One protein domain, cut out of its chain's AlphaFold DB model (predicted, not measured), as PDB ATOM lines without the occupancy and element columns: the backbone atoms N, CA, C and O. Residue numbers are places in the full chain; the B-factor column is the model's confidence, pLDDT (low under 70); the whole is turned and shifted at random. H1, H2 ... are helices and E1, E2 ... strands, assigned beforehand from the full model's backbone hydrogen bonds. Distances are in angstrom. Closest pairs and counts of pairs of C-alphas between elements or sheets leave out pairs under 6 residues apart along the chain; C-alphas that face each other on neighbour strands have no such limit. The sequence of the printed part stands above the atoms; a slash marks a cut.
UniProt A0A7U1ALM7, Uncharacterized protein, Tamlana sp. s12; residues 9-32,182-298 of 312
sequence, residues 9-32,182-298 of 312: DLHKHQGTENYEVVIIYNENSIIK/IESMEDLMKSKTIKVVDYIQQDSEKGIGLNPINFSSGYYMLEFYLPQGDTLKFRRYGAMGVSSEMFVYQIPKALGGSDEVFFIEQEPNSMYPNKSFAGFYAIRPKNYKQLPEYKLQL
ATOM      1  N   ASP A   9      93.505 137.664   7.616       94.31
ATOM      2  CA  ASP A   9      92.952 136.368   8.007       94.31
ATOM      3  C   ASP A   9      91.465 136.556   8.346       94.31
ATOM      4  O   ASP A   9      91.103 137.521   9.020       94.31
ATOM      5  N   LEU A  10      90.601 135.625   7.932       94.62
ATOM      6  CA  LEU A  10      89.145 135.805   8.023       94.62
ATOM      7  C   LEU A  10      88.642 136.128   9.445       94.62
ATOM      8  O   LEU A  10      87.746 136.949   9.602       94.62
ATOM      9  N   HIS A  11      89.260 135.558  10.484       93.88
ATOM     10  CA  HIS A  11      88.910 135.817  11.889       93.88
ATOM     11  C   HIS A  11      89.189 137.252  12.374       93.88
ATOM     12  O   HIS A  11      88.707 137.638  13.437       93.88
ATOM     13  N   LYS A  12      89.981 138.032  11.631       95.38
ATOM     14  CA  LYS A  12      90.265 139.451  11.915       95.38
ATOM     15  C   LYS A  12      89.385 140.389  11.094       95.38
ATOM     16  O   LYS A  12      89.230 141.557  11.449       95.38
ATOM     17  N   HIS A  13      88.794 139.869  10.025       95.12
ATOM     18  CA  HIS A  13      88.079 140.649   9.036       95.12
ATOM     19  C   HIS A  13      86.724 141.118   9.591       95.12
ATOM     20  O   HIS A  13      85.946 140.316  10.093       95.12
ATOM     21  N   GLN A  14      86.412 142.413   9.485       93.06
ATOM     22  CA  GLN A  14      85.114 142.962   9.932       93.06
ATOM     23  C   GLN A  14      84.012 142.828   8.869       93.06
ATOM     24  O   GLN A  14      82.823 142.788   9.174       93.06
ATOM     25  N   GLY A  15      84.415 142.749   7.606       94.31
ATOM     26  CA  GLY A  15      83.538 142.696   6.442       94.31
ATOM     27  C   GLY A  15      83.859 143.826   5.482       94.31
ATOM     28  O   GLY A  15      84.904 144.464   5.586       94.31
ATOM     29  N   THR A  16      82.968 144.049   4.536       95.94
ATOM     30  CA  THR A  16      83.084 145.068   3.494       95.94
ATOM     31  C   THR A  16      82.130 146.226   3.801       95.94
ATOM     32  O   THR A  16      81.709 146.411   4.948       95.94
ATOM     33  N   GLU A  17      81.792 147.051   2.812       96.06
ATOM     34  CA  GLU A  17      80.820 148.131   2.985       96.06
ATOM     35  C   GLU A  17      79.427 147.577   3.315       96.06
ATOM     36  O   GLU A  17      78.843 147.954   4.338       96.06
ATOM     37  N   ASN A  18      78.955 146.610   2.528       97.38
ATOM     38  CA  ASN A  18      77.610 146.044   2.590       97.38
ATOM     39  C   ASN A  18      77.531 144.720   3.362       97.38
ATOM     40  O   ASN A  18      76.449 144.373   3.837       97.38
ATOM     41  N   TYR A  19      78.646 144.007   3.555       98.00
ATOM     42  CA  TYR A  19      78.675 142.724   4.271       98.00
ATOM     43  C   TYR A  19      79.469 142.783   5.567       98.00
ATOM     44  O   TYR A  19      80.394 143.576   5.726       98.00
ATOM     45  N   GLU A  20      79.115 141.903   6.495       97.62
ATOM     46  CA  GLU A  20      79.856 141.644   7.726       97.62
ATOM     47  C   GLU A  20      80.322 140.185   7.790       97.62
ATOM     48  O   GLU A  20      79.684 139.286   7.231       97.62
ATOM     49  N   VAL A  21      81.437 139.964   8.490       98.19
ATOM     50  CA  VAL A  21      81.921 138.628   8.863       98.19
ATOM     51  C   VAL A  21      81.516 138.370  10.310       98.19
ATOM     52  O   VAL A  21      82.003 139.016  11.235       98.19
ATOM     53  N   VAL A  22      80.625 137.408  10.525       97.94
ATOM     54  CA  VAL A  22      80.155 137.017  11.856       97.94
ATOM     55  C   VAL A  22      80.875 135.755  12.295       97.94
ATOM     56  O   VAL A  22      80.774 134.711  11.655       97.94
ATOM     57  N   ILE A  23      81.571 135.826  13.426       97.81
ATOM     58  CA  ILE A  23      82.239 134.673  14.033       97.81
ATOM     59  C   ILE A  23      81.197 133.840  14.791       97.81
ATOM     60  O   ILE A  23      80.720 134.243  15.854       97.81
ATOM     61  N   ILE A  24      80.858 132.659  14.272       97.94
ATOM     62  CA  ILE A  24      79.991 131.696  14.970       97.94
ATOM     63  C   ILE A  24      80.842 130.880  15.940       97.94
ATOM     64  O   ILE A  24      80.496 130.743  17.116       97.94
ATOM     65  N   TYR A  25      81.969 130.357  15.462       97.62
ATOM     66  CA  TYR A  25      83.003 129.707  16.258       97.62
ATOM     67  C   TYR A  25      84.353 130.365  15.976       97.62
ATOM     68  O   TYR A  25      84.650 130.694  14.830       97.62
ATOM     69  N   ASN A  26      85.141 130.561  17.034       95.94
ATOM     70  CA  ASN A  26      86.403 131.296  16.990       95.94
ATOM     71  C   ASN A  26      87.487 130.578  16.169       95.94
ATOM     72  O   ASN A  26      87.345 129.420  15.772       95.94
ATOM     73  N   GLU A  27      88.618 131.251  16.004       95.19
ATOM     74  CA  GLU A  27      89.762 130.825  15.201       95.19
ATOM     75  C   GLU A  27      90.503 129.581  15.732       95.19
ATOM     76  O   GLU A  27      91.428 129.082  15.096       95.19
ATOM     77  N   ASN A  28      90.087 129.060  16.890       94.50
ATOM     78  CA  ASN A  28      90.636 127.857  17.521       94.50
ATOM     79  C   ASN A  28      89.646 126.679  17.502       94.50
ATOM     80  O   ASN A  28      89.929 125.624  18.074       94.50
ATOM     81  N   SER A  29      88.471 126.855  16.896       95.94
ATOM     82  CA  SER A  29      87.385 125.882  16.944       95.94
ATOM     83  C   SER A  29      87.311 125.011  15.693       95.94
ATOM     84  O   SER A  29      87.151 125.521  14.587       95.94
ATOM     85  N   ILE A  30      87.336 123.691  15.879       95.62
ATOM     86  CA  ILE A  30      87.101 122.699  14.820       95.62
ATOM     87  C   ILE A  30      85.637 122.276  14.847       95.62
ATOM     88  O   ILE A  30      85.112 121.903  15.902       95.62
ATOM     89  N   ILE A  31      84.981 122.282  13.692       96.62
ATOM     90  CA  ILE A  31      83.590 121.856  13.571       96.62
ATOM     91  C   ILE A  31      83.523 120.339  13.377       96.62
ATOM     92  O   ILE A  31      84.327 119.739  12.672       96.62
ATOM     93  N   LYS A  32      82.584 119.693  14.068       95.31
ATOM     94  CA  LYS A  32      82.402 118.232  14.072       95.31
ATOM     95  C   LYS A  32      81.091 117.787  13.444       95.31
ATOM     96  O   LYS A  32      81.017 116.682  12.929       95.31
ATOM     97  N   ILE A 182      75.380 120.858   2.921       94.88
ATOM     98  CA  ILE A 182      76.105 120.466   1.705       94.88
ATOM     99  C   ILE A 182      77.085 121.572   1.302       94.88
ATOM    100  O   ILE A 182      76.716 122.744   1.240       94.88
ATOM    101  N   GLU A 183      78.334 121.193   1.036       94.56
ATOM    102  CA  GLU A 183      79.387 122.097   0.570       94.56
ATOM    103  C   GLU A 183      79.087 122.659  -0.829       94.56
ATOM    104  O   GLU A 183      78.601 121.955  -1.711       94.56
ATOM    105  N   SER A 184      79.408 123.936  -1.034       94.75
ATOM    106  CA  SER A 184      79.185 124.688  -2.275       94.75
ATOM    107  C   SER A 184      80.483 125.216  -2.907       94.75
ATOM    108  O   SER A 184      80.433 125.906  -3.923       94.75
ATOM    109  N   MET A 185      81.653 124.931  -2.327       92.31
ATOM    110  CA  MET A 185      82.939 125.517  -2.733       92.31
ATOM    111  C   MET A 185      83.273 125.271  -4.212       92.31
ATOM    112  O   MET A 185      83.688 126.197  -4.907       92.31
ATOM    113  N   GLU A 186      83.070 124.051  -4.721       91.94
ATOM    114  CA  GLU A 186      83.367 123.715  -6.121       91.94
ATOM    115  C   GLU A 186      82.520 124.544  -7.099       91.94
ATOM    116  O   GLU A 186      83.055 125.131  -8.045       91.94
ATOM    117  N   ASP A 187      81.216 124.641  -6.849       94.00
ATOM    118  CA  ASP A 187      80.297 125.409  -7.689       94.00
ATOM    119  C   ASP A 187      80.604 126.908  -7.628       94.00
ATOM    120  O   ASP A 187      80.644 127.565  -8.671       94.00
ATOM    121  N   LEU A 188      80.930 127.432  -6.440       94.44
ATOM    122  CA  LEU A 188      81.317 128.834  -6.242       94.44
ATOM    123  C   LEU A 188      82.651 129.188  -6.917       94.44
ATOM    124  O   LEU A 188      82.830 130.315  -7.389       94.44
ATOM    125  N   MET A 189      83.594 128.247  -6.997       93.19
ATOM    126  CA  MET A 189      84.826 128.430  -7.770       93.19
ATOM    127  C   MET A 189      84.553 128.400  -9.281       93.19
ATOM    128  O   MET A 189      85.071 129.247 -10.015       93.19
ATOM    129  N   LYS A 190      83.707 127.476  -9.763       94.56
ATOM    130  CA  LYS A 190      83.311 127.391 -11.185       94.56
ATOM    131  C   LYS A 190      82.580 128.647 -11.653       94.56
ATOM    132  O   LYS A 190      82.884 129.167 -12.729       94.56
ATOM    133  N   SER A 191      81.653 129.158 -10.841       93.88
ATOM    134  CA  SER A 191      80.925 130.405 -11.104       93.88
ATOM    135  C   SER A 191      81.784 131.654 -10.922       93.88
ATOM    136  O   SER A 191      81.315 132.751 -11.218       93.88
ATOM    137  N   LYS A 192      83.038 131.500 -10.463       93.75
ATOM    138  CA  LYS A 192      83.972 132.592 -10.166       93.75
ATOM    139  C   LYS A 192      83.505 133.512  -9.033       93.75
ATOM    140  O   LYS A 192      84.026 134.622  -8.925       93.75
ATOM    141  N   THR A 193      82.579 133.052  -8.192       95.69
ATOM    142  CA  THR A 193      82.146 133.746  -6.973       95.69
ATOM    143  C   THR A 193      83.268 133.761  -5.934       95.69
ATOM    144  O   THR A 193      83.469 134.767  -5.264       95.69
ATOM    145  N   ILE A 194      84.055 132.685  -5.851       95.44
ATOM    146  CA  ILE A 194      85.295 132.632  -5.067       95.44
ATOM    147  C   ILE A 194      86.460 132.384  -6.016       95.44
ATOM    148  O   ILE A 194      86.394 131.506  -6.879       95.44
ATOM    149  N   LYS A 195      87.549 133.138  -5.857       95.19
ATOM    150  CA  LYS A 195      88.783 132.947  -6.624       95.19
ATOM    151  C   LYS A 195      90.000 132.968  -5.724       95.19
ATOM    152  O   LYS A 195      90.121 133.828  -4.860       95.19
ATOM    153  N   VAL A 196      90.944 132.083  -6.019       93.75
ATOM    154  CA  VAL A 196      92.339 132.245  -5.606       93.75
ATOM    155  C   VAL A 196      93.008 133.150  -6.634       93.75
ATOM    156  O   VAL A 196      93.103 132.777  -7.803       93.75
ATOM    157  N   VAL A 197      93.424 134.342  -6.218       94.62
ATOM    158  CA  VAL A 197      94.045 135.332  -7.114       94.62
ATOM    159  C   VAL A 197      95.565 135.285  -7.090       94.62
ATOM    160  O   VAL A 197      96.190 135.661  -8.076       94.62
ATOM    161  N   ASP A 198      96.156 134.804  -5.997       94.00
ATOM    162  CA  ASP A 198      97.589 134.537  -5.917       94.00
ATOM    163  C   ASP A 198      97.917 133.503  -4.827       94.00
ATOM    164  O   ASP A 198      97.100 133.217  -3.944       94.00
ATOM    165  N   TYR A 199      99.130 132.957  -4.886       92.31
ATOM    166  CA  TYR A 199      99.707 132.084  -3.874       92.31
ATOM    167  C   TYR A 199     101.127 132.534  -3.516       92.31
ATOM    168  O   TYR A 199     102.062 132.423  -4.311       92.31
ATOM    169  N   ILE A 200     101.306 132.975  -2.271       91.94
ATOM    170  CA  ILE A 200     102.611 133.350  -1.731       91.94
ATOM    171  C   ILE A 200     103.181 132.171  -0.958       91.94
ATOM    172  O   ILE A 200     102.872 131.973   0.222       91.94
ATOM    173  N   GLN A 201     104.056 131.418  -1.614       90.38
ATOM    174  CA  GLN A 201     104.842 130.366  -0.985       90.38
ATOM    175  C   GLN A 201     105.674 130.926   0.179       90.38
ATOM    176  O   GLN A 201     106.379 131.926   0.039       90.38
ATOM    177  N   GLN A 202     105.590 130.268   1.331       89.19
ATOM    178  CA  GLN A 202     106.324 130.612   2.554       89.19
ATOM    179  C   GLN A 202     107.260 129.487   2.993       89.19
ATOM    180  O   GLN A 202     108.267 129.747   3.646       89.19
ATOM    181  N   ASP A 203     106.926 128.252   2.634       84.25
ATOM    182  CA  ASP A 203     107.705 127.062   2.927       84.25
ATOM    183  C   ASP A 203     107.636 126.099   1.737       84.25
ATOM    184  O   ASP A 203     106.642 126.043   0.998       84.25
ATOM    185  N   SER A 204     108.713 125.357   1.525       84.25
ATOM    186  CA  SER A 204     108.742 124.288   0.537       84.25
ATOM    187  C   SER A 204     109.814 123.278   0.849       84.25
ATOM    188  O   SER A 204     110.967 123.639   1.095       84.25
ATOM    189  N   GLU A 205     109.455 122.020   0.676       79.44
ATOM    190  CA  GLU A 205     110.372 120.906   0.775       79.44
ATOM    191  C   GLU A 205     110.447 120.218  -0.586       79.44
ATOM    192  O   GLU A 205     109.430 119.865  -1.193       79.44
ATOM    193  N   LYS A 206     111.668 120.075  -1.107       74.88
ATOM    194  CA  LYS A 206     111.891 119.310  -2.333       74.88
ATOM    195  C   LYS A 206     111.858 117.828  -1.988       74.88
ATOM    196  O   LYS A 206     112.589 117.401  -1.099       74.88
ATOM    197  N   GLY A 207     111.067 117.054  -2.725       66.44
ATOM    198  CA  GLY A 207     111.077 115.600  -2.599       66.44
ATOM    199  C   GLY A 207     112.458 115.036  -2.945       66.44
ATOM    200  O   GLY A 207     113.103 115.498  -3.891       66.44
ATOM    201  N   ILE A 208     112.934 114.046  -2.184       63.62
ATOM    202  CA  ILE A 208     114.237 113.398  -2.404       63.62
ATOM    203  C   ILE A 208     114.054 111.873  -2.437       63.62
ATOM    204  O   ILE A 208     113.338 111.296  -1.618       63.62
ATOM    205  N   GLY A 209     114.735 111.198  -3.368       70.12
ATOM    206  CA  GLY A 209     114.778 109.735  -3.436       70.12
ATOM    207  C   GLY A 209     113.444 109.100  -3.847       70.12
ATOM    208  O   GLY A 209     112.902 109.422  -4.899       70.12
ATOM    209  N   LEU A 210     112.937 108.166  -3.030       64.38
ATOM    210  CA  LEU A 210     111.712 107.392  -3.295       64.38
ATOM    211  C   LEU A 210     110.409 108.157  -3.005       64.38
ATOM    212  O   LEU A 210     109.336 107.634  -3.297       64.38
ATOM    213  N   ASN A 211     110.483 109.376  -2.454       55.72
ATOM    214  CA  ASN A 211     109.320 110.239  -2.246       55.72
ATOM    215  C   ASN A 211     109.502 111.559  -3.025       55.72
ATOM    216  O   ASN A 211     109.974 112.552  -2.469       55.72
ATOM    217  N   PRO A 212     109.200 111.570  -4.338       61.47
ATOM    218  CA  PRO A 212     109.510 112.686  -5.235       61.47
ATOM    219  C   PRO A 212     108.529 113.864  -5.123       61.47
ATOM    220  O   PRO A 212     108.618 114.809  -5.904       61.47
ATOM    221  N   ILE A 213     107.563 113.807  -4.201       66.12
ATOM    222  CA  ILE A 213     106.525 114.829  -4.075       66.12
ATOM    223  C   ILE A 213     107.149 116.093  -3.484       66.12
ATOM    224  O   ILE A 213     107.620 116.099  -2.351       66.12
ATOM    225  N   ASN A 214     107.139 117.171  -4.268       68.75
ATOM    226  CA  ASN A 214     107.476 118.499  -3.775       68.75
ATOM    227  C   ASN A 214     106.306 119.027  -2.949       68.75
ATOM    228  O   ASN A 214     105.172 119.077  -3.428       68.75
ATOM    229  N   PHE A 215     106.600 119.431  -1.725       75.25
ATOM    230  CA  PHE A 215     105.644 120.037  -0.818       75.25
ATOM    231  C   PHE A 215     105.839 121.550  -0.817       75.25
ATOM    232  O   PHE A 215     106.968 122.042  -0.837       75.25
ATOM    233  N   SER A 216     104.743 122.304  -0.789       84.12
ATOM    234  CA  SER A 216     104.785 123.749  -0.609       84.12
ATOM    235  C   SER A 216     103.619 124.198   0.252       84.12
ATOM    236  O   SER A 216     102.491 123.755   0.049       84.12
ATOM    237  N   SER A 217     103.893 125.101   1.188       89.31
ATOM    238  CA  SER A 217     102.862 125.783   1.955       89.31
ATOM    239  C   SER A 217     103.059 127.294   1.938       89.31
ATOM    240  O   SER A 217     104.165 127.818   1.751       89.31
ATOM    241  N   GLY A 218     101.958 128.018   2.075       92.25
ATOM    242  CA  GLY A 218     101.944 129.451   1.848       92.25
ATOM    243  C   GLY A 218     100.562 130.051   2.004       92.25
ATOM    244  O   GLY A 218      99.609 129.369   2.380       92.25
ATOM    245  N   TYR A 219     100.464 131.345   1.718       93.62
ATOM    246  CA  TYR A 219      99.206 132.075   1.774       93.62
ATOM    247  C   TYR A 219      98.526 132.089   0.410       93.62
ATOM    248  O   TYR A 219      99.054 132.653  -0.545       93.62
ATOM    249  N   TYR A 220      97.328 131.522   0.354       94.12
ATOM    250  CA  TYR A 220      96.382 131.728  -0.733       94.12
ATOM    251  C   TYR A 220      95.682 133.067  -0.516       94.12
ATOM    252  O   TYR A 220      95.125 133.297   0.559       94.12
ATOM    253  N   MET A 221      95.719 133.933  -1.522       96.00
ATOM    254  CA  MET A 221      94.996 135.202  -1.544       96.00
ATOM    255  C   MET A 221      93.653 134.961  -2.222       96.00
ATOM    256  O   MET A 221      93.614 134.547  -3.382       96.00
ATOM    257  N   LEU A 222      92.564 135.159  -1.484       96.06
ATOM    258  CA  LEU A 222      91.210 134.881  -1.940       96.06
ATOM    259  C   LEU A 222      90.412 136.164  -2.135       96.06
ATOM    260  O   LEU A 222      90.427 137.057  -1.288       96.06
ATOM    261  N   GLU A 223      89.659 136.197  -3.226       97.25
ATOM    262  CA  GLU A 223      88.599 137.169  -3.460       97.25
ATOM    263  C   GLU A 223      87.255 136.444  -3.493       97.25
ATOM    264  O   GLU A 223      87.072 135.479  -4.242       97.25
ATOM    265  N   PHE A 224      86.315 136.918  -2.682       97.12
ATOM    266  CA  PHE A 224      84.933 136.460  -2.657       97.12
ATOM    267  C   PHE A 224      84.045 137.603  -3.149       97.12
ATOM    268  O   PHE A 224      83.893 138.615  -2.467       97.12
ATOM    269  N   TYR A 225      83.489 137.447  -4.348       97.38
ATOM    270  CA  TYR A 225      82.586 138.410  -4.972       97.38
ATOM    271  C   TYR A 225      81.168 138.181  -4.458       97.38
ATOM    272  O   TYR A 225      80.566 137.133  -4.696       97.38
ATOM    273  N   LEU A 226      80.650 139.155  -3.725       96.75
ATOM    274  CA  LEU A 226      79.389 139.072  -3.006       96.75
ATOM    275  C   LEU A 226      78.245 139.671  -3.847       96.75
ATOM    276  O   LEU A 226      78.483 140.603  -4.621       96.75
ATOM    277  N   PRO A 227      77.002 139.172  -3.715       94.75
ATOM    278  CA  PRO A 227      75.882 139.579  -4.572       94.75
ATOM    279  C   PRO A 227      75.607 141.089  -4.675       94.75
ATOM    280  O   PRO A 227      75.234 141.554  -5.750       94.75
ATOM    281  N   GLN A 228      75.838 141.876  -3.616       93.19
ATOM    282  CA  GLN A 228      75.637 143.340  -3.651       93.19
ATOM    283  C   GLN A 228      76.817 144.119  -4.265       93.19
ATOM    284  O   GLN A 228      76.878 145.340  -4.150       93.19
ATOM    285  N   GLY A 229      77.743 143.431  -4.943       91.88
ATOM    286  CA  GLY A 229      78.858 144.032  -5.683       91.88
ATOM    287  C   GLY A 229      80.148 144.205  -4.878       91.88
ATOM    288  O   GLY A 229      81.164 144.605  -5.445       91.88
ATOM    289  N   ASP A 230      80.129 143.874  -3.588       95.12
ATOM    290  CA  ASP A 230      81.306 143.907  -2.724       95.12
ATOM    291  C   ASP A 230      82.268 142.754  -3.032       95.12
ATOM    292  O   ASP A 230      81.851 141.653  -3.391       95.12
ATOM    293  N   THR A 231      83.559 142.971  -2.788       96.81
ATOM    294  CA  THR A 231      84.563 141.901  -2.801       96.81
ATOM    295  C   THR A 231      85.195 141.783  -1.425       96.81
ATOM    296  O   THR A 231      85.898 142.688  -0.978       96.81
ATOM    297  N   LEU A 232      84.985 140.647  -0.765       97.06
ATOM    298  CA  LEU A 232      85.693 140.296   0.459       97.06
ATOM    299  C   LEU A 232      87.058 139.707   0.089       97.06
ATOM    300  O   LEU A 232      87.131 138.663  -0.564       97.06
ATOM    301  N   LYS A 233      88.134 140.371   0.511       96.88
ATOM    302  CA  LYS A 233      89.513 139.929   0.288       96.88
ATOM    303  C   LYS A 233      90.069 139.356   1.579       96.88
ATOM    304  O   LYS A 233      90.115 140.032   2.598       96.88
ATOM    305  N   PHE A 234      90.496 138.103   1.554       96.44
ATOM    306  CA  PHE A 234      91.076 137.463   2.730       96.44
ATOM    307  C   PHE A 234      92.136 136.463   2.307       96.44
ATOM    308  O   PHE A 234      92.175 136.006   1.165       96.44
ATOM    309  N   ARG A 235      93.023 136.116   3.231       94.75
ATOM    310  CA  ARG A 235      94.054 135.110   2.990       94.75
ATOM    311  C   ARG A 235      93.845 133.882   3.847       94.75
ATOM    312  O   ARG A 235      93.262 133.937   4.932       94.75
ATOM    313  N   ARG A 236      94.389 132.771   3.371       93.19
ATOM    314  CA  ARG A 236      94.434 131.517   4.114       93.19
ATOM    315  C   ARG A 236      95.786 130.844   3.946       93.19
ATOM    316  O   ARG A 236      96.246 130.668   2.821       93.19
ATOM    317  N   TYR A 237      96.399 130.434   5.053       92.06
ATOM    318  CA  TYR A 237      97.579 129.579   5.005       92.06
ATOM    319  C   TYR A 237      97.175 128.122   4.767       92.06
ATOM    320  O   TYR A 237      96.343 127.599   5.510       92.06
ATOM    321  N   GLY A 238      97.780 127.471   3.776       88.81
ATOM    322  CA  GLY A 238      97.518 126.067   3.456       88.81
ATOM    323  C   GLY A 238      98.699 125.402   2.753       88.81
ATOM    324  O   GLY A 238      99.609 126.081   2.272       88.81
ATOM    325  N   ALA A 239      98.681 124.070   2.698       80.31
ATOM    326  CA  ALA A 239      99.808 123.260   2.226       80.31
ATOM    327  C   ALA A 239      99.476 122.271   1.091       80.31
ATOM    328  O   ALA A 239     100.372 121.644   0.533       80.31
ATOM    329  N   MET A 240      98.193 122.107   0.746       73.25
ATOM    330  CA  MET A 240      97.724 121.133  -0.255       73.25
ATOM    331  C   MET A 240      96.568 121.692  -1.101       73.25
ATOM    332  O   MET A 240      95.619 120.989  -1.438       73.25
ATOM    333  N   GLY A 241      96.656 122.976  -1.455       77.62
ATOM    334  CA  GLY A 241      95.561 123.728  -2.064       77.62
ATOM    335  C   GLY A 241      94.664 124.390  -1.020       77.62
ATOM    336  O   GLY A 241      94.760 124.124   0.176       77.62
ATOM    337  N   VAL A 242      93.800 125.301  -1.472       78.94
ATOM    338  CA  VAL A 242      92.903 126.036  -0.570       78.94
ATOM    339  C   VAL A 242      91.678 125.216  -0.161       78.94
ATOM    340  O   VAL A 242      91.219 125.324   0.971       78.94
ATOM    341  N   SER A 243      91.179 124.361  -1.058       76.56
ATOM    342  CA  SER A 243      89.945 123.585  -0.880       76.56
ATOM    343  C   SER A 243      90.102 122.357   0.017       76.56
ATOM    344  O   SER A 243      89.115 121.715   0.337       76.56
ATOM    345  N   SER A 244      91.324 121.993   0.415       80.25
ATOM    346  CA  SER A 244      91.543 120.850   1.311       80.25
ATOM    347  C   SER A 244      91.261 121.176   2.779       80.25
ATOM    348  O   SER A 244      91.179 120.268   3.594       80.25
ATOM    349  N   GLU A 245      91.180 122.460   3.133       86.81
ATOM    350  CA  GLU A 245      91.087 122.911   4.529       86.81
ATOM    351  C   GLU A 245      90.163 124.137   4.696       86.81
ATOM    352  O   GLU A 245      90.135 124.779   5.751       86.81
ATOM    353  N   MET A 246      89.446 124.517   3.639       92.81
ATOM    354  CA  MET A 246      88.445 125.574   3.661       92.81
ATOM    355  C   MET A 246      87.229 125.119   2.874       92.81
ATOM    356  O   MET A 246      87.344 124.760   1.704       92.81
ATOM    357  N   PHE A 247      86.074 125.229   3.515       95.44
ATOM    358  CA  PHE A 247      84.799 124.785   2.979       95.44
ATOM    359  C   PHE A 247      83.823 125.950   3.025       95.44
ATOM    360  O   PHE A 247      83.759 126.682   4.017       95.44
ATOM    361  N   VAL A 248      83.069 126.141   1.946       96.88
ATOM    362  CA  VAL A 248      82.053 127.191   1.861       96.88
ATOM    363  C   VAL A 248      80.705 126.557   1.611       96.88
ATOM    364  O   VAL A 248      80.584 125.659   0.782       96.88
ATOM    365  N   TYR A 249      79.696 127.042   2.320       97.50
ATOM    366  CA  TYR A 249      78.338 126.532   2.283       97.50
ATOM    367  C   TYR A 249      77.369 127.662   1.968       97.50
ATOM    368  O   TYR A 249      77.491 128.767   2.505       97.50
ATOM    369  N   GLN A 250      76.366 127.355   1.155       95.94
ATOM    370  CA  GLN A 250      75.212 128.210   0.921       95.94
ATOM    371  C   GLN A 250      73.946 127.386   1.148       95.94
ATOM    372  O   GLN A 250      73.798 126.291   0.608       95.94
ATOM    373  N   ILE A 251      73.038 127.889   1.985       95.44
ATOM    374  CA  ILE A 251      71.785 127.188   2.274       95.44
ATOM    375  C   ILE A 251      70.793 127.514   1.151       95.44
ATOM    376  O   ILE A 251      70.512 128.694   0.932       95.44
ATOM    377  N   PRO A 252      70.223 126.513   0.457       92.31
ATOM    378  CA  PRO A 252      69.263 126.762  -0.609       92.31
ATOM    379  C   PRO A 252      68.013 127.504  -0.121       92.31
ATOM    380  O   PRO A 252      67.472 127.199   0.946       92.31
ATOM    381  N   LYS A 253      67.468 128.385  -0.966       91.88
ATOM    382  CA  LYS A 253      66.178 129.062  -0.729       91.88
ATOM    383  C   LYS A 253      65.026 128.105  -0.434       91.88
ATOM    384  O   LYS A 253      64.173 128.413   0.391       91.88
ATOM    385  N   ALA A 254      65.020 126.929  -1.066       90.56
ATOM    386  CA  ALA A 254      64.018 125.890  -0.821       90.56
ATOM    387  C   ALA A 254      63.991 125.420   0.645       90.56
ATOM    388  O   ALA A 254      62.933 125.054   1.142       90.56
ATOM    389  N   LEU A 255      65.133 125.492   1.337       90.75
ATOM    390  CA  LEU A 255      65.268 125.160   2.754       90.75
ATOM    391  C   LEU A 255      65.155 126.393   3.664       90.75
ATOM    392  O   LEU A 255      65.358 126.268   4.862       90.75
ATOM    393  N   GLY A 256      64.853 127.578   3.119       89.75
ATOM    394  CA  GLY A 256      64.755 128.841   3.859       89.75
ATOM    395  C   GLY A 256      66.045 129.667   3.918       89.75
ATOM    396  O   GLY A 256      66.060 130.695   4.591       89.75
ATOM    397  N   GLY A 257      67.114 129.239   3.239       93.19
ATOM    398  CA  GLY A 257      68.359 130.002   3.133       93.19
ATOM    399  C   GLY A 257      68.282 131.168   2.144       93.19
ATOM    400  O   GLY A 257      67.248 131.402   1.522       93.19
ATOM    401  N   SER A 258      69.385 131.899   1.986       94.69
ATOM    402  CA  SER A 258      69.478 133.058   1.094       94.69
ATOM    403  C   SER A 258      70.756 132.998   0.265       94.69
ATOM    404  O   SER A 258      71.821 132.674   0.787       94.69
ATOM    405  N   ASP A 259      70.662 133.391  -1.007       93.62
ATOM    406  CA  ASP A 259      71.821 133.473  -1.910       93.62
ATOM    407  C   ASP A 259      72.813 134.577  -1.477       93.62
ATOM    408  O   ASP A 259      73.942 134.645  -1.955       93.62
ATOM    409  N   GLU A 260      72.378 135.437  -0.555       96.12
ATOM    410  CA  GLU A 260      73.143 136.527   0.049       96.12
ATOM    411  C   GLU A 260      73.996 136.077   1.243       96.12
ATOM    412  O   GLU A 260      74.844 136.837   1.704       96.12
ATOM    413  N   VAL A 261      73.769 134.878   1.788       97.56
ATOM    414  CA  VAL A 261      74.450 134.415   3.003       97.56
ATOM    415  C   VAL A 261      75.310 133.198   2.707       97.56
ATOM    416  O   VAL A 261      74.845 132.198   2.161       97.56
ATOM    417  N   PHE A 262      76.562 133.267   3.144       98.06
ATOM    418  CA  PHE A 262      77.532 132.188   3.016       98.06
ATOM    419  C   PHE A 262      78.059 131.802   4.388       98.06
ATOM    420  O   PHE A 262      78.266 132.658   5.244       98.06
ATOM    421  N   PHE A 263      78.339 130.522   4.586       98.44
ATOM    422  CA  PHE A 263      79.063 130.043   5.754       98.44
ATOM    423  C   PHE A 263      80.432 129.550   5.318       98.44
ATOM    424  O   PHE A 263      80.537 128.828   4.330       98.44
ATOM    425  N   ILE A 264      81.475 129.927   6.046       97.88
ATOM    426  CA  ILE A 264      82.847 129.504   5.774       97.88
ATOM    427  C   ILE A 264      83.353 128.729   6.980       97.88
ATOM    428  O   ILE A 264      83.360 129.239   8.099       97.88
ATOM    429  N   GLU A 265      83.800 127.508   6.742       97.31
ATOM    430  CA  GLU A 265      84.549 126.701   7.693       97.31
ATOM    431  C   GLU A 265      86.015 126.673   7.301       97.31
ATOM    432  O   GLU A 265      86.367 126.552   6.126       97.31
ATOM    433  N   GLN A 266      86.869 126.768   8.307       95.31
ATOM    434  CA  GLN A 266      88.307 126.667   8.162       95.31
ATOM    435  C   GLN A 266      88.820 125.609   9.131       95.31
ATOM    436  O   GLN A 266      88.557 125.675  10.332       95.31
ATOM    437  N   GLU A 267      89.565 124.639   8.614       91.75
ATOM    438  CA  GLU A 267      90.295 123.679   9.438       91.75
ATOM    439  C   GLU A 267      91.739 124.156   9.625       91.75
ATOM    440  O   GLU A 267      92.328 124.704   8.696       91.75
ATOM    441  N   PRO A 268      92.348 124.004  10.809       89.00
ATOM    442  CA  PRO A 268      93.726 124.423  11.008       89.00
ATOM    443  C   PRO A 268      94.695 123.365  10.469       89.00
ATOM    444  O   PRO A 268      94.505 122.164  10.666       89.00
ATOM    445  N   ASN A 269      95.800 123.808   9.879       84.88
ATOM    446  CA  ASN A 269      96.918 122.933   9.557       84.88
ATOM    447  C   ASN A 269      97.802 122.725  10.799       84.88
ATOM    448  O   ASN A 269      98.416 123.668  11.308       84.88
ATOM    449  N   SER A 270      97.899 121.480  11.272       83.69
ATOM    450  CA  SER A 270      98.639 121.124  12.491       83.69
ATOM    451  C   SER A 270     100.146 121.385  12.412       83.69
ATOM    452  O   SER A 270     100.771 121.580  13.454       83.69
ATOM    453  N   MET A 271     100.731 121.436  11.210       84.19
ATOM    454  CA  MET A 271     102.146 121.783  11.015       84.19
ATOM    455  C   MET A 271     102.399 123.290  11.154       84.19
ATOM    456  O   MET A 271     103.515 123.703  11.467       84.19
ATOM    457  N   TYR A 272     101.366 124.120  10.970       86.69
ATOM    458  CA  TYR A 272     101.472 125.581  10.985       86.69
ATOM    459  C   TYR A 272     100.447 126.237  11.926       86.69
ATOM    460  O   TYR A 272      99.706 127.128  11.502       86.69
ATOM    461  N   PRO A 273     100.428 125.882  13.225       84.62
ATOM    462  CA  PRO A 273      99.389 126.314  14.168       84.62
ATOM    463  C   PRO A 273      99.350 127.832  14.414       84.62
ATOM    464  O   PRO A 273      98.349 128.356  14.881       84.62
ATOM    465  N   ASN A 274     100.430 128.551  14.089       88.00
ATOM    466  CA  ASN A 274     100.519 130.010  14.237       88.00
ATOM    467  C   ASN A 274     100.194 130.779  12.941       88.00
ATOM    468  O   ASN A 274     100.310 132.004  12.918       88.00
ATOM    469  N   LYS A 275      99.869 130.074  11.848       89.75
ATOM    470  CA  LYS A 275      99.578 130.668  10.529       89.75
ATOM    471  C   LYS A 275      98.262 130.166   9.932       89.75
ATOM    472  O   LYS A 275      97.629 130.890   9.174       89.75
ATOM    473  N   SER A 276      97.866 128.934  10.249       90.31
ATOM    474  CA  SER A 276      96.621 128.324   9.795       90.31
ATOM    475  C   SER A 276      95.624 128.282  10.945       90.31
ATOM    476  O   SER A 276      95.824 127.585  11.940       90.31
ATOM    477  N   PHE A 277      94.567 129.072  10.806       93.56
ATOM    478  CA  PHE A 277      93.542 129.250  11.821       93.56
ATOM    479  C   PHE A 277      92.278 128.474  11.451       93.56
ATOM    480  O   PHE A 277      91.969 128.295  10.268       93.56
ATOM    481  N   ALA A 278      91.571 128.007  12.476       94.44
ATOM    482  CA  ALA A 278      90.308 127.301  12.342       94.44
ATOM    483  C   ALA A 278      89.124 128.287  12.288       94.44
ATOM    484  O   ALA A 278      89.304 129.500  12.154       94.44
ATOM    485  N   GLY A 279      87.908 127.774  12.445       96.56
ATOM    486  CA  GLY A 279      86.725 128.557  12.786       96.56
ATOM    487  C   GLY A 279      85.551 128.345  11.845       96.56
ATOM    488  O   GLY A 279      85.644 127.667  10.820       96.56
ATOM    489  N   PHE A 280      84.418 128.928  12.233       98.19
ATOM    490  CA  PHE A 280      83.185 128.884  11.456       98.19
ATOM    491  C   PHE A 280      82.536 130.258  11.459       98.19
ATOM    492  O   PHE A 280      82.243 130.817  12.522       98.19
ATOM    493  N   TYR A 281      82.327 130.791  10.266       98.38
ATOM    494  CA  TYR A 281      81.960 132.179  10.030       98.38
ATOM    495  C   TYR A 281      80.709 132.241   9.162       98.38
ATOM    496  O   TYR A 281      80.522 131.387   8.299       98.38
ATOM    497  N   ALA A 282      79.887 133.268   9.351       98.31
ATOM    498  CA  ALA A 282      78.868 133.656   8.384       98.31
ATOM    499  C   ALA A 282      79.277 134.964   7.703       98.31
ATOM    500  O   ALA A 282      79.645 135.926   8.374       98.31
ATOM    501  N   ILE A 283      79.188 135.002   6.378       98.25
ATOM    502  CA  ILE A 283      79.308 136.205   5.560       98.25
ATOM    503  C   ILE A 283      77.897 136.581   5.140       98.25
ATOM    504  O   ILE A 283      77.227 135.794   4.469       98.25
ATOM    505  N   ARG A 284      77.426 137.751   5.560       97.62
ATOM    506  CA  ARG A 284      76.038 138.174   5.322       97.62
ATOM    507  C   ARG A 284      75.935 139.677   5.094       97.62
ATOM    508  O   ARG A 284      76.811 140.408   5.564       97.62
ATOM    509  N   PRO A 285      74.852 140.164   4.471       97.88
ATOM    510  CA  PRO A 285      74.620 141.593   4.366       97.88
ATOM    511  C   PRO A 285      74.390 142.222   5.741       97.88
ATOM    512  O   PRO A 285      73.643 141.686   6.561       97.88
ATOM    513  N   LYS A 286      74.931 143.415   5.985       96.88
ATOM    514  CA  LYS A 286      74.661 144.189   7.214       96.88
ATOM    515  C   LYS A 286      73.178 144.531   7.362       96.88
ATOM    516  O   LYS A 286      72.659 144.653   8.470       96.88
ATOM    517  N   ASN A 287      72.470 144.651   6.239       94.88
ATOM    518  CA  ASN A 287      71.030 144.863   6.173       94.88
ATOM    519  C   ASN A 287      70.228 143.550   6.061       94.88
ATOM    520  O   ASN A 287      69.085 143.607   5.610       94.88
ATOM    521  N   TYR A 288      70.758 142.393   6.490       95.19
ATOM    522  CA  TYR A 288      70.092 141.083   6.351       95.19
ATOM    523  C   TYR A 288      68.630 141.068   6.833       95.19
ATOM    524  O   TYR A 288      67.799 140.352   6.287       95.19
ATOM    525  N   LYS A 289      68.274 141.913   7.810       94.56
ATOM    526  CA  LYS A 289      66.895 142.050   8.308       94.56
ATOM    527  C   LYS A 289      65.891 142.577   7.275       94.56
ATOM    528  O   LYS A 289      64.683 142.499   7.486       94.56
ATOM    529  N   GLN A 290      66.371 143.166   6.185       93.06
ATOM    530  CA  GLN A 290      65.550 143.656   5.082       93.06
ATOM    531  C   GLN A 290      65.305 142.581   4.016       93.06
ATOM    532  O   GLN A 290      64.399 142.760   3.197       93.06
ATOM    533  N   LEU A 291      66.058 141.472   4.050       92.50
ATOM    534  CA  LEU A 291      65.931 140.375   3.097       92.50
ATOM    535  C   LEU A 291      64.548 139.704   3.207       92.50
ATOM    536  O   LEU A 291      64.029 139.547   4.321       92.50
ATOM    537  N   PRO A 292      63.931 139.293   2.083       90.94
ATOM    538  CA  PRO A 292      62.648 138.592   2.090       90.94
ATOM    539  C   PRO A 292      62.649 137.341   2.975       90.94
ATOM    540  O   PRO A 292      61.691 137.099   3.710       90.94
ATOM    541  N   GLU A 293      63.742 136.580   2.958       91.69
ATOM    542  CA  GLU A 293      63.894 135.329   3.697       91.69
ATOM    543  C   GLU A 293      63.860 135.554   5.215       91.69
ATOM    544  O   GLU A 293      63.247 134.773   5.943       91.69
ATOM    545  N   TYR A 294      64.423 136.669   5.698       90.00
ATOM    546  CA  TYR A 294      64.386 137.017   7.120       90.00
ATOM    547  C   TYR A 294      62.967 137.357   7.585       90.00
ATOM    548  O   TYR A 294      62.535 136.934   8.658       90.00
ATOM    549  N   LYS A 295      62.208 138.093   6.764       87.81
ATOM    550  CA  LYS A 295      60.810 138.433   7.074       87.81
ATOM    551  C   LYS A 295      59.944 137.176   7.155       87.81
ATOM    552  O   LYS A 295      59.191 137.023   8.113       87.81
ATOM    553  N   LEU A 296      60.118 136.252   6.209       85.19
ATOM    554  CA  LEU A 296      59.433 134.958   6.214       85.19
ATOM    555  C   LEU A 296      59.787 134.122   7.453       85.19
ATOM    556  O   LEU A 296      58.907 133.494   8.044       85.19
ATOM    557  N   GLN A 297      61.056 134.122   7.871       84.94
ATOM    558  CA  GLN A 297      61.474 133.444   9.099       84.94
ATOM    559  C   GLN A 297      60.779 134.040  10.333       84.94
ATOM    560  O   GLN A 297      60.197 133.294  11.120       84.94
ATOM    561  N   LEU A 298      60.764 135.369  10.473       85.88
ATOM    562  CA  LEU A 298      60.090 136.049  11.586       85.88
ATOM    563  C   LEU A 298      58.586 135.749  11.645       85.88
ATOM    564  O   LEU A 298      58.034 135.535  12.726       85.88
TER     565      LEU A 298
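AT A GLANCE: This is residues 9 to 32 and 182 to 298 of the 312 residues of an uncharacterized protein of Tamlana sp. s12 (UniProt A0A7U1ALM7). Two twisted antiparallel sheets lie partly face to face: E3, E4 and E5 make one, and E1, E8, E7 and E6 the other, with the short helix H1 by the first residue of E3 and by E6. The hairpin of E3 and E4 reaches to one end of the long axis, and H2 lies at the other end. The printed part has 141 residues with two named helices and eight named strands, in the order E1 E2 H1 E3 E4 E5 E6 E7 E8 H2, and its class is mostly strand. It is compact, with a radius of gyration of the C-alphas of 16.7 A, and the C-alphas span 62 by 29 by 27 A.

IN THESE COORDINATES: E1, residues 19 to 25, begins with C-alpha 19 at (78.675, 142.724, 4.271) and is 18.2 A long. E2 is residues 29 to 32, and H1 is residues 185 to 190. E3, residues 194 to 205, is 28.3 A long and bends by 68 degrees at residue 202. E4, residues 215 to 225, is 29.8 A long and bends by 55 degrees at residue 218. E5, residues 231 to 238, is 21.4 A long. E6 is residues 246 to 249, and E7 is residues 262 to 266. E8, residues 279 to 285, is 19.7 A long. H2, residues 292 to 298, ends with C-alpha 298 at (60.090, 136.049, 11.586).

HOW THE PARTS SIT: The sheet E1 E8 E7 E6 is antiparallel and only just strongly twisted, with C-alphas up to 4.0 A off its best plane. Across E1 and E8, N 22 and O 282 are within hydrogen-bond range at 2.8 A. E6, E7 and E8 form a meander, each strand the antiparallel neighbour of the one before; N 264 and O 281 are 2.8 A apart, and N 249 and O 263 are 2.8 A apart. E2 pairs with no named strand; the closest C-alphas of E2 and E8, those of Ser 29 and Gly 279, are 5.0 A apart. E1 and E5 are only just apart, with their closest C-alphas at 8.3 A. The sheet E3 E4 E5, also a meander, is strongly twisted; N 197 and O 221 are 2.8 A apart, and so are N 220 and O 236. H1 only grazes each sheet: the closest C-alphas are Leu 188 and Ile 194 of E3, 5.6 A, and Met 185 and Val 248 of E6, 5.0 A. H2 is not on either sheet. In H1 and H2 every O i to N i+4 pair is within hydrogen-bond range.

THE WHOLE: The C-alphas farthest apart, those of Gly 209 and Leu 298, are 62.5 A apart. Residues 33 to 181 are not printed, and C-alphas 32 and 182 are 14.1 A apart across this cut. The links E6 to E7 and E7 to E8 are long, with 12 residues each. The mean pLDDT of the printed part is 90.9; residues 207 to 208 and 210 to 214 are under 70.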